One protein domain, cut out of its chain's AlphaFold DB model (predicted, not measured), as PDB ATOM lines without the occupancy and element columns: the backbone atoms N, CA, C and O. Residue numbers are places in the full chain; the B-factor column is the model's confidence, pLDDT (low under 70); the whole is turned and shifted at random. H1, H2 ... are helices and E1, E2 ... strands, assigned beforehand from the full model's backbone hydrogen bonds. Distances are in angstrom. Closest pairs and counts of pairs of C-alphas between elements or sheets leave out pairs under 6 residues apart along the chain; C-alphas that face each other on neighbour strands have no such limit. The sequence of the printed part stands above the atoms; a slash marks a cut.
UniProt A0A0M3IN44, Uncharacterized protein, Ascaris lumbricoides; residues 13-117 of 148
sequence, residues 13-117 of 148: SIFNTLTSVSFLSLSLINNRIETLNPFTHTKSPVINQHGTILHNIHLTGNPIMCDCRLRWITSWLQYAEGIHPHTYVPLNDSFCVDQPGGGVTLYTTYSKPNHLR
ATOM      1  N   SER A  13      20.697 -19.652  46.066       91.81
ATOM      2  CA  SER A  13      21.455 -18.400  45.973       91.81
ATOM      3  C   SER A  13      22.939 -18.608  45.660       91.81
ATOM      4  O   SER A  13      23.544 -17.732  45.043       91.81
ATOM      5  N   ILE A  14      23.519 -19.765  46.008       93.69
ATOM      6  CA  ILE A  14      24.925 -20.068  45.707       93.69
ATOM      7  C   ILE A  14      25.199 -20.093  44.199       93.69
ATOM      8  O   ILE A  14      26.308 -19.805  43.766       93.69
ATOM      9  N   PHE A  15      24.189 -20.369  43.367       95.38
ATOM     10  CA  PHE A  15      24.369 -20.369  41.916       95.38
ATOM     11  C   PHE A  15      24.649 -18.972  41.359       95.38
ATOM     12  O   PHE A  15      25.296 -18.858  40.321       95.38
ATOM     13  N   ASN A  16      24.252 -17.904  42.057       94.50
ATOM     14  CA  ASN A  16      24.517 -16.531  41.623       94.50
ATOM     15  C   ASN A  16      26.002 -16.160  41.702       94.50
ATOM     16  O   ASN A  16      26.426 -15.225  41.030       94.50
ATOM     17  N   THR A  17      26.806 -16.884  42.486       95.69
ATOM     18  CA  THR A  17      28.248 -16.620  42.592       95.69
ATOM     19  C   THR A  17      29.045 -17.241  41.444       95.69
ATOM     20  O   THR A  17      30.240 -16.982  41.313       95.69
ATOM     21  N   LEU A  18      28.417 -18.076  40.610       95.62
ATOM     22  CA  LEU A  18      29.060 -18.768  39.495       95.62
ATOM     23  C   LEU A  18      29.133 -17.858  38.256       95.62
ATOM     24  O   LEU A  18      28.432 -18.067  37.270       95.62
ATOM     25  N   THR A  19      29.979 -16.829  38.303       96.06
ATOM     26  CA  THR A  19      30.061 -15.782  37.264       96.06
ATOM     27  C   THR A  19      30.793 -16.202  35.988       96.06
ATOM     28  O   THR A  19      30.642 -15.558  34.953       96.06
ATOM     29  N   SER A  20      31.599 -17.265  36.038       96.69
ATOM     30  CA  SER A  20      32.435 -17.721  34.912       96.69
ATOM     31  C   SER A  20      32.310 -19.222  34.643       96.69
ATOM     32  O   SER A  20      33.211 -19.837  34.081       96.69
ATOM     33  N   VAL A  21      31.199 -19.829  35.061       96.88
ATOM     34  CA  VAL A  21      30.927 -21.254  34.849       96.88
ATOM     35  C   VAL A  21      29.864 -21.397  33.770       96.88
ATOM     36  O   VAL A  21      28.735 -20.955  33.956       96.88
ATOM     37  N   SER A  22      30.192 -22.036  32.650       96.81
ATOM     38  CA  SER A  22      29.215 -22.282  31.578       96.81
ATOM     39  C   SER A  22      28.373 -23.534  31.826       96.81
ATOM     40  O   SER A  22      27.183 -23.537  31.536       96.81
ATOM     41  N   PHE A  23      28.961 -24.584  32.406       97.00
ATOM     42  CA  PHE A  23      28.297 -25.864  32.661       97.00
ATOM     43  C   PHE A  23      28.563 -26.323  34.092       97.00
ATOM     44  O   PHE A  23      29.710 -26.352  34.536       97.00
ATOM     45  N   LEU A  24      27.506 -26.697  34.808       97.06
ATOM     46  CA  LEU A  24      27.576 -27.193  36.176       97.06
ATOM     47  C   LEU A  24      27.165 -28.664  36.238       97.06
ATOM     48  O   LEU A  24      26.073 -29.037  35.810       97.06
ATOM     49  N   SER A  25      28.005 -29.485  36.864       96.88
ATOM     50  CA  SER A  25      27.626 -30.809  37.359       96.88
ATOM     51  C   SER A  25      27.499 -30.765  38.880       96.88
ATOM     52  O   SER A  25      28.476 -30.516  39.589       96.88
ATOM     53  N   LEU A  26      26.290 -30.994  39.390       96.88
ATOM     54  CA  LEU A  26      25.967 -30.910  40.811       96.88
ATOM     55  C   LEU A  26      25.764 -32.309  41.400       96.88
ATOM     56  O   LEU A  26      24.927 -33.075  40.947       96.88
ATOM     57  N   SER A  27      26.504 -32.641  42.452       97.81
ATOM     58  CA  SER A  27      26.320 -33.893  43.192       97.81
ATOM     59  C   SER A  27      26.040 -33.572  44.653       97.81
ATOM     60  O   SER A  27      26.860 -32.896  45.287       97.81
ATOM     61  N   LEU A  28      24.882 -34.031  45.136       97.94
ATOM     62  CA  LEU A  28      24.369 -33.853  46.498       97.94
ATOM     63  C   LEU A  28      24.059 -35.204  47.163       97.94
ATOM     64  O   LEU A  28      23.128 -35.315  47.959       97.94
ATOM     65  N   ILE A  29      24.799 -36.248  46.801       98.06
ATOM     66  CA  ILE A  29      24.500 -37.631  47.188       98.06
ATOM     67  C   ILE A  29      24.620 -37.873  48.699       98.06
ATOM     68  O   ILE A  29      25.448 -37.259  49.366       98.06
ATOM     69  N   ASN A  30      23.833 -38.811  49.224       98.25
ATOM     70  CA  ASN A  30      23.840 -39.230  50.629       98.25
ATOM     71  C   ASN A  30      23.669 -38.066  51.620       98.25
ATOM     72  O   ASN A  30      24.449 -37.904  52.560       98.25
ATOM     73  N   ASN A  31      22.666 -37.222  51.404       98.25
ATOM     74  CA  ASN A  31      22.272 -36.203  52.374       98.25
ATOM     75  C   ASN A  31      20.812 -36.438  52.806       98.25
ATOM     76  O   ASN A  31      20.300 -37.552  52.712       98.25
ATOM     77  N   ARG A  32      20.147 -35.417  53.351       98.12
ATOM     78  CA  ARG A  32      18.756 -35.485  53.826       98.12
ATOM     79  C   ARG A  32      17.852 -34.520  53.063       98.12
ATOM     80  O   ARG A  32      16.920 -33.961  53.629       98.12
ATOM     81  N   ILE A  33      18.157 -34.289  51.790       97.56
ATOM     82  CA  ILE A  33      17.408 -33.354  50.954       97.56
ATOM     83  C   ILE A  33      16.077 -33.992  50.566       97.56
ATOM     84  O   ILE A  33      16.050 -35.037  49.928       97.56
ATOM     85  N   GLU A  34      14.971 -33.346  50.917       96.38
ATOM     86  CA  GLU A  34      13.636 -33.790  50.496       96.38
ATOM     87  C   GLU A  34      13.197 -33.134  49.188       96.38
ATOM     88  O   GLU A  34      12.481 -33.719  48.380       96.38
ATOM     89  N   THR A  35      13.621 -31.895  48.960       95.50
ATOM     90  CA  THR A  35      13.280 -31.131  47.765       95.50
ATOM     91  C   THR A  35      14.409 -30.174  47.411       95.50
ATOM     92  O   THR A  35      15.160 -29.719  48.271       95.50
ATOM     93  N   LEU A  36      14.521 -29.844  46.131       95.50
ATOM     94  CA  LEU A  36      15.480 -28.882  45.611       95.50
ATOM     95  C   LEU A  36      14.878 -28.256  44.364       95.50
ATOM     96  O   LEU A  36      14.376 -28.982  43.519       95.50
ATOM     97  N   ASN A  37      14.966 -26.938  44.206       95.06
ATOM     98  CA  ASN A  37      14.667 -26.284  42.935       95.06
ATOM     99  C   ASN A  37      15.832 -25.368  42.532       95.06
ATOM    100  O   ASN A  37      15.904 -24.231  43.015       95.06
ATOM    101  N   PRO A  38      16.720 -25.819  41.625       95.56
ATOM    102  CA  PRO A  38      17.847 -25.010  41.161       95.56
ATOM    103  C   PRO A  38      17.427 -23.758  40.383       95.56
ATOM    104  O   PRO A  38      18.203 -22.820  40.255       95.56
ATOM    105  N   PHE A  39      16.186 -23.726  39.895       94.75
ATOM    106  CA  PHE A  39      15.645 -22.705  39.002       94.75
ATOM    107  C   PHE A  39      14.645 -21.801  39.729       94.75
ATOM    108  O   PHE A  39      13.591 -21.465  39.197       94.75
ATOM    109  N   THR A  40      14.937 -21.431  40.982       88.69
ATOM    110  CA  THR A  40      14.014 -20.610  41.794       88.69
ATOM    111  C   THR A  40      13.707 -19.263  41.121       88.69
ATOM    112  O   THR A  40      12.569 -18.806  41.155       88.69
ATOM    113  N   HIS A  41      14.706 -18.657  40.471       88.56
ATOM    114  CA  HIS A  41      14.612 -17.326  39.852       88.56
ATOM    115  C   HIS A  41      14.934 -17.330  38.351       88.56
ATOM    116  O   HIS A  41      15.088 -16.276  37.738       88.56
ATOM    117  N   THR A  42      15.063 -18.510  37.751       94.31
ATOM    118  CA  THR A  42      15.463 -18.686  36.353       94.31
ATOM    119  C   THR A  42      14.602 -19.758  35.689       94.31
ATOM    120  O   THR A  42      13.708 -20.337  36.305       94.31
ATOM    121  N   LYS A  43      14.834 -20.019  34.400       93.12
ATOM    122  CA  LYS A  43      14.184 -21.110  33.671       93.12
ATOM    123  C   LYS A  43      15.218 -22.177  33.329       93.12
ATOM    124  O   LYS A  43      16.313 -21.845  32.881       93.12
ATOM    125  N   SER A  44      14.839 -23.443  33.500       94.50
ATOM    126  CA  SER A  44      15.636 -24.584  33.034       94.50
ATOM    127  C   SER A  44      16.016 -24.410  31.551       94.50
ATOM    128  O   SER A  44      15.160 -23.966  30.779       94.50
ATOM    129  N   PRO A  45      17.264 -24.718  31.145       96.06
ATOM    130  CA  PRO A  45      18.339 -25.343  31.934       96.06
ATOM    131  C   PRO A  45      19.322 -24.352  32.591       96.06
ATOM    132  O   PRO A  45      20.326 -24.774  33.167       96.06
ATOM    133  N   VAL A  46      19.059 -23.044  32.520       97.19
ATOM    134  CA  VAL A  46      19.951 -21.989  33.025       97.19
ATOM    135  C   VAL A  46      19.700 -21.750  34.520       97.19
ATOM    136  O   VAL A  46      18.600 -21.358  34.902       97.19
ATOM    137  N   ILE A  47      20.698 -21.948  35.386       96.38
ATOM    138  CA  ILE A  47      20.541 -21.864  36.860       96.38
ATOM    139  C   ILE A  47      20.804 -20.476  37.453       96.38
ATOM    140  O   ILE A  47      20.505 -20.246  38.621       96.38
ATOM    141  N   ASN A  48      21.382 -19.551  36.686       96.31
ATOM    142  CA  ASN A  48      21.693 -18.200  37.153       96.31
ATOM    143  C   ASN A  48      21.645 -17.169  36.013       96.31
ATOM    144  O   ASN A  48      21.548 -17.502  34.836       96.31
ATOM    145  N   GLN A  49      21.758 -15.890  36.364       95.56
ATOM    146  CA  GLN A  49      21.784 -14.774  35.409       95.56
ATOM    147  C   GLN A  49      23.026 -14.735  34.496       95.56
ATOM    148  O   GLN A  49      23.057 -13.967  33.540       95.56
ATOM    149  N   HIS A  50      24.050 -15.540  34.787       96.38
ATOM    150  CA  HIS A  50      25.317 -15.573  34.051       96.38
ATOM    151  C   HIS A  50      25.333 -16.635  32.942       96.38
ATOM    152  O   HIS A  50      26.338 -16.790  32.254       96.38
ATOM    153  N   GLY A  51      24.222 -17.351  32.742       96.56
ATOM    154  CA  GLY A  51      24.102 -18.346  31.680       96.56
ATOM    155  C   GLY A  51      24.690 -19.712  32.035       96.56
ATOM    156  O   GLY A  51      24.905 -20.519  31.136       96.56
ATOM    157  N   THR A  52      24.939 -20.002  33.317       97.81
ATOM    158  CA  THR A  52      25.380 -21.340  33.730       97.81
ATOM    159  C   THR A  52      24.281 -22.364  33.457       97.81
ATOM    160  O   THR A  52      23.150 -22.212  33.918       97.81
ATOM    161  N   ILE A  53      24.620 -23.431  32.741       97.50
ATOM    162  CA  ILE A  53      23.730 -24.544  32.411       97.50
ATOM    163  C   ILE A  53      23.890 -25.660  33.442       97.50
ATOM    164  O   ILE A  53      25.006 -26.117  33.689       97.50
ATOM    165  N   LEU A  54      22.787 -26.155  34.012       97.38
ATOM    166  CA  LEU A  54      22.819 -27.400  34.785       97.38
ATOM    167  C   LEU A  54      22.966 -28.583  33.829       97.38
ATOM    168  O   LEU A  54      22.001 -29.013  33.200       97.38
ATOM    169  N   HIS A  55      24.179 -29.108  33.733       96.12
ATOM    170  CA  HIS A  55      24.512 -30.185  32.812       96.12
ATOM    171  C   HIS A  55      24.208 -31.566  33.398       96.12
ATOM    172  O   HIS A  55      23.665 -32.423  32.714       96.12
ATOM    173  N   ASN A  56      24.520 -31.778  34.678       95.44
ATOM    174  CA  ASN A  56      24.259 -33.047  35.352       95.44
ATOM    175  C   ASN A  56      23.872 -32.822  36.818       95.44
ATOM    176  O   ASN A  56      24.379 -31.891  37.453       95.44
ATOM    177  N   ILE A  57      23.008 -33.681  37.359       97.19
ATOM    178  CA  ILE A  57      22.619 -33.655  38.767       97.19
ATOM    179  C   ILE A  57      22.462 -35.062  39.352       97.19
ATOM    180  O   ILE A  57      21.762 -35.894  38.787       97.19
ATOM    181  N   HIS A  58      23.100 -35.315  40.499       97.88
ATOM    182  CA  HIS A  58      23.007 -36.577  41.243       97.88
ATOM    183  C   HIS A  58      22.412 -36.345  42.637       97.88
ATOM    184  O   HIS A  58      22.942 -35.539  43.413       97.88
ATOM    185  N   LEU A  59      21.338 -37.074  42.958       97.94
ATOM    186  CA  LEU A  59      20.569 -36.954  44.207       97.94
ATOM    187  C   LEU A  59      20.448 -38.284  44.972       97.94
ATOM    188  O   LEU A  59      19.717 -38.365  45.957       97.94
ATOM    189  N   THR A  60      21.187 -39.310  44.558       97.38
ATOM    190  CA  THR A  60      21.217 -40.657  45.144       97.38
ATOM    191  C   THR A  60      21.361 -40.606  46.665       97.38
ATOM    192  O   THR A  60      22.156 -39.827  47.190       97.38
ATOM    193  N   GLY A  61      20.603 -41.433  47.386       96.38
ATOM    194  CA  GLY A  61      20.695 -41.517  48.848       96.38
ATOM    195  C   GLY A  61      20.085 -40.335  49.613       96.38
ATOM    196  O   GLY A  61      20.435 -40.136  50.771       96.38
ATOM    197  N   ASN A  62      19.199 -39.555  48.986       97.75
ATOM    198  CA  ASN A  62      18.391 -38.524  49.647       97.75
ATOM    199  C   ASN A  62      16.910 -38.951  49.746       97.75
ATOM    200  O   ASN A  62      16.427 -39.640  48.843       97.75
ATOM    201  N   PRO A  63      16.171 -38.534  50.791       96.38
ATOM    202  CA  PRO A  63      14.751 -38.842  50.972       96.38
ATOM    203  C   PRO A  63      13.843 -37.934  50.118       96.38
ATOM    204  O   PRO A  63      13.069 -37.137  50.639       96.38
ATOM    205  N   ILE A  64      13.959 -38.018  48.792       95.75
ATOM    206  CA  ILE A  64      13.324 -37.067  47.871       95.75
ATOM    207  C   ILE A  64      11.794 -37.240  47.824       95.75
ATOM    208  O   ILE A  64      11.289 -38.324  47.529       95.75
ATOM    209  N   MET A  65      11.064 -36.146  48.045       93.81
ATOM    210  CA  MET A  65       9.606 -36.046  47.926       93.81
ATOM    211  C   MET A  65       9.218 -35.663  46.493       93.81
ATOM    212  O   MET A  65       9.473 -34.540  46.046       93.81
ATOM    213  N   CYS A  66       8.587 -36.579  45.765       91.06
ATOM    214  CA  CYS A  66       8.221 -36.430  44.360       91.06
ATOM    215  C   CYS A  66       6.891 -35.705  44.163       91.06
ATOM    216  O   CYS A  66       5.927 -36.230  43.604       91.06
ATOM    217  N   ASP A  67       6.887 -34.437  44.566       89.38
ATOM    218  CA  ASP A  67       5.763 -33.527  44.413       89.38
ATOM    219  C   ASP A  67       6.030 -32.423  43.370       89.38
ATOM    220  O   ASP A  67       6.990 -32.428  42.588       89.38
ATOM    221  N   CYS A  68       5.124 -31.452  43.330       89.12
ATOM    222  CA  CYS A  68       5.118 -30.354  42.372       89.12
ATOM    223  C   CYS A  68       6.336 -29.432  42.452       89.12
ATOM    224  O   CYS A  68       6.640 -28.741  41.474       89.12
ATOM    225  N   ARG A  69       7.046 -29.410  43.583       91.12
ATOM    226  CA  ARG A  69       8.262 -28.608  43.768       91.12
ATOM    227  C   ARG A  69       9.398 -29.105  42.872       91.12
ATOM    228  O   ARG A  69      10.239 -28.307  42.465       91.12
ATOM    229  N   LEU A  70       9.371 -30.380  42.482       93.75
ATOM    230  CA  LEU A  70      10.351 -31.008  41.594       93.75
ATOM    231  C   LEU A  70       9.929 -31.036  40.116       93.75
ATOM    232  O   LEU A  70      10.608 -31.644  39.292       93.75
ATOM    233  N   ARG A  71       8.860 -30.323  39.723       91.75
ATOM    234  CA  ARG A  71       8.407 -30.253  38.314       91.75
ATOM    235  C   ARG A  71       9.481 -29.785  37.325       91.75
ATOM    236  O   ARG A  71       9.349 -29.997  36.125       91.75
ATOM    237  N   TRP A  72      10.510 -29.095  37.817       94.06
ATOM    238  CA  TRP A  72      11.631 -28.641  36.999       94.06
ATOM    239  C   TRP A  72      12.410 -29.812  36.388       94.06
ATOM    240  O   TRP A  72      13.036 -29.623  35.350       94.06
ATOM    241  N   ILE A  73      12.350 -31.011  36.984       95.69
ATOM    242  CA  ILE A  73      13.015 -32.204  36.451       95.69
ATOM    243  C   ILE A  73      12.464 -32.515  35.060       95.69
ATOM    244  O   ILE A  73      13.249 -32.746  34.152       95.69
ATOM    245  N   THR A  74      11.149 -32.423  34.838       93.62
ATOM    246  CA  THR A  74      10.552 -32.665  33.513       93.62
ATOM    247  C   THR A  74      11.113 -31.729  32.443       93.62
ATOM    248  O   THR A  74      11.497 -32.186  31.371       93.62
ATOM    249  N   SER A  75      11.197 -30.421  32.713       92.62
ATOM    250  CA  SER A  75      11.738 -29.471  31.730       92.62
ATOM    251  C   SER A  75      13.253 -29.586  31.567       92.62
ATOM    252  O   SER A  75      13.773 -29.344  30.483       92.62
ATOM    253  N   TRP A  76      13.975 -29.970  32.619       96.00
ATOM    254  CA  TRP A  76      15.405 -30.260  32.538       96.00
ATOM    255  C   TRP A  76      15.705 -31.540  31.742       96.00
ATOM    256  O   TRP A  76      16.616 -31.526  30.919       96.00
ATOM    257  N   LEU A  77      14.913 -32.606  31.908       95.12
ATOM    258  CA  LEU A  77      15.041 -33.847  31.137       95.12
ATOM    259  C   LEU A  77      14.867 -33.600  29.635       95.12
ATOM    260  O   LEU A  77      15.684 -34.075  28.859       95.12
ATOM    261  N   GLN A  78      13.891 -32.779  29.231       92.50
ATOM    262  CA  GLN A  78      13.700 -32.402  27.820       92.50
ATOM    263  C   GLN A  78      14.946 -31.748  27.207       92.50
ATOM    264  O   GLN A  78      15.273 -31.988  26.049       92.50
ATOM    265  N   TYR A  79      15.653 -30.919  27.982       93.25
ATOM    266  CA  TYR A  79      16.930 -30.357  27.548       93.25
ATOM    267  C   TYR A  79      18.022 -31.430  27.487       93.25
ATOM    268  O   TYR A  79      18.729 -31.529  26.486       93.25
ATOM    269  N   ALA A  80      18.149 -32.238  28.542       92.00
ATOM    270  CA  ALA A  80      19.171 -33.270  28.661       92.00
ATOM    271  C   ALA A  80      19.076 -34.323  27.540       92.00
ATOM    272  O   ALA A  80      20.091 -34.684  26.950       92.00
ATOM    273  N   GLU A  81      17.867 -34.761  27.187       89.75
ATOM    274  CA  GLU A  81      17.605 -35.681  26.072       89.75
ATOM    275  C   GLU A  81      18.039 -35.106  24.716       89.75
ATOM    276  O   GLU A  81      18.433 -35.856  23.827       89.75
ATOM    277  N   GLY A  82      18.004 -33.779  24.552       88.38
ATOM    278  CA  GLY A  82      18.424 -33.109  23.320       88.38
ATOM    279  C   GLY A  82      19.941 -33.015  23.133       88.38
ATOM    280  O   GLY A  82      20.395 -32.756  22.020       88.38
ATOM    281  N   ILE A  83      20.728 -33.205  24.197       90.12
ATOM    282  CA  ILE A  83      22.194 -33.049  24.169       90.12
ATOM    283  C   ILE A  83      22.958 -34.344  24.471       90.12
ATOM    284  O   ILE A  83      24.149 -34.431  24.173       90.12
ATOM    285  N   HIS A  84      22.302 -35.340  25.067       89.06
ATOM    286  CA  HIS A  84      22.909 -36.613  25.443       89.06
ATOM    287  C   HIS A  84      22.431 -37.770  24.546       89.06
ATOM    288  O   HIS A  84      21.386 -37.671  23.906       89.06
ATOM    289  N   PRO A  85      23.176 -38.893  24.487       86.19
ATOM    290  CA  PRO A  85      22.734 -40.084  23.763       86.19
ATOM    291  C   PRO A  85      21.393 -40.613  24.286       86.19
ATOM    292  O   PRO A  85      21.112 -40.504  25.475       86.19
ATOM    293  N   HIS A  86      20.615 -41.306  23.445       82.56
ATOM    294  CA  HIS A  86      19.339 -41.931  23.849       82.56
ATOM    295  C   HIS A  86      19.456 -42.953  24.995       82.56
ATOM    296  O   HIS A  86      18.455 -43.333  25.594       82.56
ATOM    297  N   THR A  87      20.668 -43.417  25.302       87.38
ATOM    298  CA  THR A  87      20.959 -44.303  26.436       87.38
ATOM    299  C   THR A  87      21.180 -43.553  27.751       87.38
ATOM    300  O   THR A  87      21.400 -44.187  28.781       87.38
ATOM    301  N   TYR A  88      21.159 -42.219  27.739       92.00
ATOM    302  CA  TYR A  88      21.352 -41.400  28.925       92.00
ATOM    303  C   TYR A  88      20.069 -41.330  29.754       92.00
ATOM    304  O   TYR A  88      19.067 -40.764  29.330       92.00
ATOM    305  N   VAL A  89      20.123 -41.897  30.961       93.81
ATOM    306  CA  VAL A  89      18.986 -42.002  31.885       93.81
ATOM    307  C   VAL A  89      19.364 -41.340  33.222       93.81
ATOM    308  O   VAL A  89      19.705 -42.034  34.184       93.81
ATOM    309  N   PRO A  90      19.398 -39.996  33.298       95.56
ATOM    310  CA  PRO A  90      19.811 -39.295  34.512       95.56
ATOM    311  C   PRO A  90      18.809 -39.518  35.643       95.56
ATOM    312  O   PRO A  90      17.619 -39.663  35.394       95.56
ATOM    313  N   LEU A  91      19.274 -39.483  36.897       96.31
ATOM    314  CA  LEU A  91      18.437 -39.654  38.096       96.31
ATOM    315  C   LEU A  91      17.718 -41.014  38.198       96.31
ATOM    316  O   LEU A  91      16.773 -41.159  38.977       96.31
ATOM    317  N   ASN A  92      18.152 -42.024  37.441       95.62
ATOM    318  CA  ASN A  92      17.581 -43.373  37.500       95.62
ATOM    319  C   ASN A  92      17.992 -44.173  38.751       95.62
ATOM    320  O   ASN A  92      17.543 -45.294  38.954       95.62
ATOM    321  N   ASP A  93      18.854 -43.610  39.583       95.56
ATOM    322  CA  ASP A  93      19.313 -44.156  40.859       95.56
ATOM    323  C   ASP A  93      18.779 -43.359  42.064       95.56
ATOM    324  O   ASP A  93      19.115 -43.636  43.214       95.56
ATOM    325  N   SER A  94      17.955 -42.343  41.804       95.69
ATOM    326  CA  SER A  94      17.377 -41.458  42.809       95.69
ATOM    327  C   SER A  94      15.883 -41.757  42.927       95.69
ATOM    328  O   SER A  94      15.176 -41.733  41.921       95.69
ATOM    329  N   PHE A  95      15.402 -42.051  44.135       94.56
ATOM    330  CA  PHE A  95      14.074 -42.631  44.369       94.56
ATOM    331  C   PHE A  95      13.135 -41.672  45.100       94.56
ATOM    332  O   PHE A  95      13.573 -40.868  45.923       94.56
ATOM    333  N   CYS A  96      11.841 -41.798  44.815       92.38
ATOM    334  CA  CYS A  96      10.777 -41.088  45.517       92.38
ATOM    335  C   CYS A  96      10.394 -41.805  46.816       92.38
ATOM    336  O   CYS A  96      10.070 -42.994  46.777       92.38
ATOM    337  N   VAL A  97      10.354 -41.093  47.945       92.31
ATOM    338  CA  VAL A  97       9.927 -41.685  49.231       92.31
ATOM    339  C   VAL A  97       8.410 -41.677  49.434       92.31
ATOM    340  O   VAL A  97       7.888 -42.455  50.225       92.31
ATOM    341  N   ASP A  98       7.692 -40.816  48.716       85.81
ATOM    342  CA  ASP A  98       6.255 -40.554  48.854       85.81
ATOM    343  C   ASP A  98       5.377 -41.321  47.855       85.81
ATOM    344  O   ASP A  98       4.152 -41.202  47.880       85.81
ATOM    345  N   GLN A  99       5.978 -42.115  46.966       75.81
ATOM    346  CA  GLN A  99       5.239 -42.847  45.941       75.81
ATOM    347  C   GLN A  99       4.831 -44.247  46.435       75.81
ATOM    348  O   GLN A  99       5.664 -44.985  46.976       75.81
ATOM    349  N   PRO A 100       3.561 -44.655  46.235       64.50
ATOM    350  CA  PRO A 100       3.074 -45.962  46.661       64.50
ATOM    351  C   PRO A 100       3.875 -47.084  45.985       64.50
ATOM    352  O   PRO A 100       3.995 -47.129  44.763       64.50
ATOM    353  N   GLY A 101       4.444 -47.983  46.792       63.06
ATOM    354  CA  GLY A 101       5.312 -49.070  46.324       63.06
ATOM    355  C   GLY A 101       6.818 -48.781  46.387       63.06
ATOM    356  O   GLY A 101       7.599 -49.686  46.111       63.06
ATOM    357  N   GLY A 102       7.242 -47.567  46.773       58.69
ATOM    358  CA  GLY A 102       8.601 -47.269  47.258       58.69
ATOM    359  C   GLY A 102       9.769 -47.466  46.278       58.69
ATOM    360  O   GLY A 102      10.917 -47.457  46.710       58.69
ATOM    361  N   GLY A 103       9.509 -47.666  44.981       72.50
ATOM    362  CA  GLY A 103      10.529 -48.081  44.004       72.50
ATOM    363  C   GLY A 103      10.588 -47.265  42.713       72.50
ATOM    364  O   GLY A 103      11.219 -47.701  41.753       72.50
ATOM    365  N   VAL A 104       9.920 -46.110  42.645       88.50
ATOM    366  CA  VAL A 104       9.891 -45.288  41.425       88.50
ATOM    367  C   VAL A 104      11.049 -44.291  41.449       88.50
ATOM    368  O   VAL A 104      11.265 -43.597  42.446       88.50
ATOM    369  N   THR A 105      11.808 -44.227  40.355       94.00
ATOM    370  CA  THR A 105      12.944 -43.307  40.224       94.00
ATOM    371  C   THR A 105      12.467 -41.938  39.763       94.00
ATOM    372  O   THR A 105      11.467 -41.829  39.047       94.00
ATOM    373  N   LEU A 106      13.216 -40.887  40.093       94.62
ATOM    374  CA  LEU A 106      12.955 -39.534  39.603       94.62
ATOM    375  C   LEU A 106      12.876 -39.495  38.074       94.62
ATOM    376  O   LEU A 106      11.977 -38.857  37.530       94.62
ATOM    377  N   TYR A 107      13.749 -40.229  37.378       94.50
ATOM    378  CA  TYR A 107      13.663 -40.358  35.925       94.50
ATOM    379  C   TYR A 107      12.283 -40.853  35.480       94.50
ATOM    380  O   TYR A 107      11.599 -40.195  34.698       94.50
ATOM    381  N   THR A 108      11.836 -41.998  35.997       92.12
ATOM    382  CA  THR A 108      10.559 -42.605  35.583       92.12
ATOM    383  C   THR A 108       9.342 -41.754  35.952       92.12
ATOM    384  O   THR A 108       8.391 -41.692  35.172       92.12
ATOM    385  N   THR A 109       9.393 -41.049  37.085       91.88
ATOM    386  CA  THR A 109       8.339 -40.132  37.539       91.88
ATOM    387  C   THR A 109       8.210 -38.905  36.637       91.88
ATOM    388  O   THR A 109       7.095 -38.510  36.299       91.88
ATOM    389  N   TYR A 110       9.330 -38.292  36.240       92.38
ATOM    390  CA  TYR A 110       9.327 -36.984  35.573       92.38
ATOM    391  C   TYR A 110       9.539 -37.036  34.053       92.38
ATOM    392  O   TYR A 110       9.317 -36.016  33.396       92.38
ATOM    393  N   SER A 111       9.911 -38.191  33.488       91.75
ATOM    394  CA  SER A 111      10.029 -38.412  32.032       91.75
ATOM    395  C   SER A 111       8.676 -38.553  31.327       91.75
ATOM    396  O   SER A 111       8.563 -38.261  30.138       91.75
ATOM    397  N   LYS A 112       7.621 -38.977  32.035       82.19
ATOM    398  CA  LYS A 112       6.291 -39.153  31.441       82.19
ATOM    399  C   LYS A 112       5.428 -37.899  31.611       82.19
ATOM    400  O   LYS A 112       5.209 -37.461  32.745       82.19
ATOM    401  N   PRO A 113       4.849 -37.350  30.528       62.06
ATOM    402  CA  PRO A 113       3.876 -36.275  30.649       62.06
ATOM    403  C   PRO A 113       2.652 -36.780  31.434       62.06
ATOM    404  O   PRO A 113       2.109 -37.842  31.133       62.06
ATOM    405  N   ASN A 114       2.210 -36.001  32.429       62.09
ATOM    406  CA  ASN A 114       1.001 -36.197  33.254       62.09
ATOM    407  C   ASN A 114       1.083 -37.118  34.488       62.09
ATOM    408  O   ASN A 114       0.041 -37.346  35.103       62.09
ATOM    409  N   HIS A 115       2.257 -37.607  34.908       65.62
ATOM    410  CA  HIS A 115       2.330 -38.408  36.145       65.62
ATOM    411  C   HIS A 115       2.051 -37.576  37.412       65.62
ATOM    412  O   HIS A 115       1.402 -38.052  38.340       65.62
ATOM    413  N   LEU A 116       2.466 -36.303  37.440       70.12
ATOM    414  CA  LEU A 116       2.158 -35.389  38.541       70.12
ATOM    415  C   LEU A 116       0.963 -34.487  38.210       70.12
ATOM    416  O   LEU A 116       1.075 -33.531  37.440       70.12
ATOM    417  N   ARG A 117      -0.182 -34.743  38.850       68.31
ATOM    418  CA  ARG A 117      -1.327 -33.820  38.851       68.31
ATOM    419  C   ARG A 117      -1.148 -32.764  39.934       68.31
ATOM    420  O   ARG A 117      -1.660 -32.886  41.040       68.31
TER     421      ARG A 117
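Overview. This is residues 13 to 117 of the 148 residues of an uncharacterized protein of Ascaris lumbricoides (UniProt A0A0M3IN44). With little regular structure, this is a ribbon of two parallel strands, E1 and E2, with E1 at the rim and H2 over on the side of E2, joined by long loops; H3 meets the beginning of H2 at a corner, and H1 is off at one end. The printed part has 105 residues, 34 in named elements of mixed class, ordered H1 E1 E2 H2 H3. It is compact, with a radius of gyration of the C-alphas of 13.5 A and spans of 43 by 30 by 24 A.

Along the chain. E1 is residues 23 to 27, 13.4 A, from C-alpha 23 at (28.297, -25.864, 32.661). E2 is residues 53 to 58, 14.9 A. H2 is residues 72 to 83, 17.2 A. H3 is residues 106 to 111, 8.2 A, ending at C-alpha 111 (10.029, -38.412, 32.032). H1 is residues 13 to 17, 7.8 A.

Arrangement. E1 and E2 are parallel at 17 degrees, with N 24 and O 53 2.8 A apart, within hydrogen-bond range. The closest C-alphas of E2 and H2, His 55 and Ala 80, are 7.4 A apart. H2, with residues 73 to 77 alone, touches H3, closest at C-alphas Thr 74 and Tyr 110, 4.9 A, only just about perpendicular at 73 degrees. H1 is apart from E2, H2 and H3. Every O i to N i+4 pair is within range in H3, 6 of 8 in H2 and 0 of 1 in H1, where 2 of 2 O i to N i+3 pairs are.

Size, cuts and confidence. The C-alphas farthest apart, Ser 20 and Gly 101, are 43.0 A apart. The printed part has no cut; the links E1 to E2, E2 to H2 and H2 to H3 are long. In this model pLDDT is under 70 at residues 100 to 102, 113 to 115 and 117.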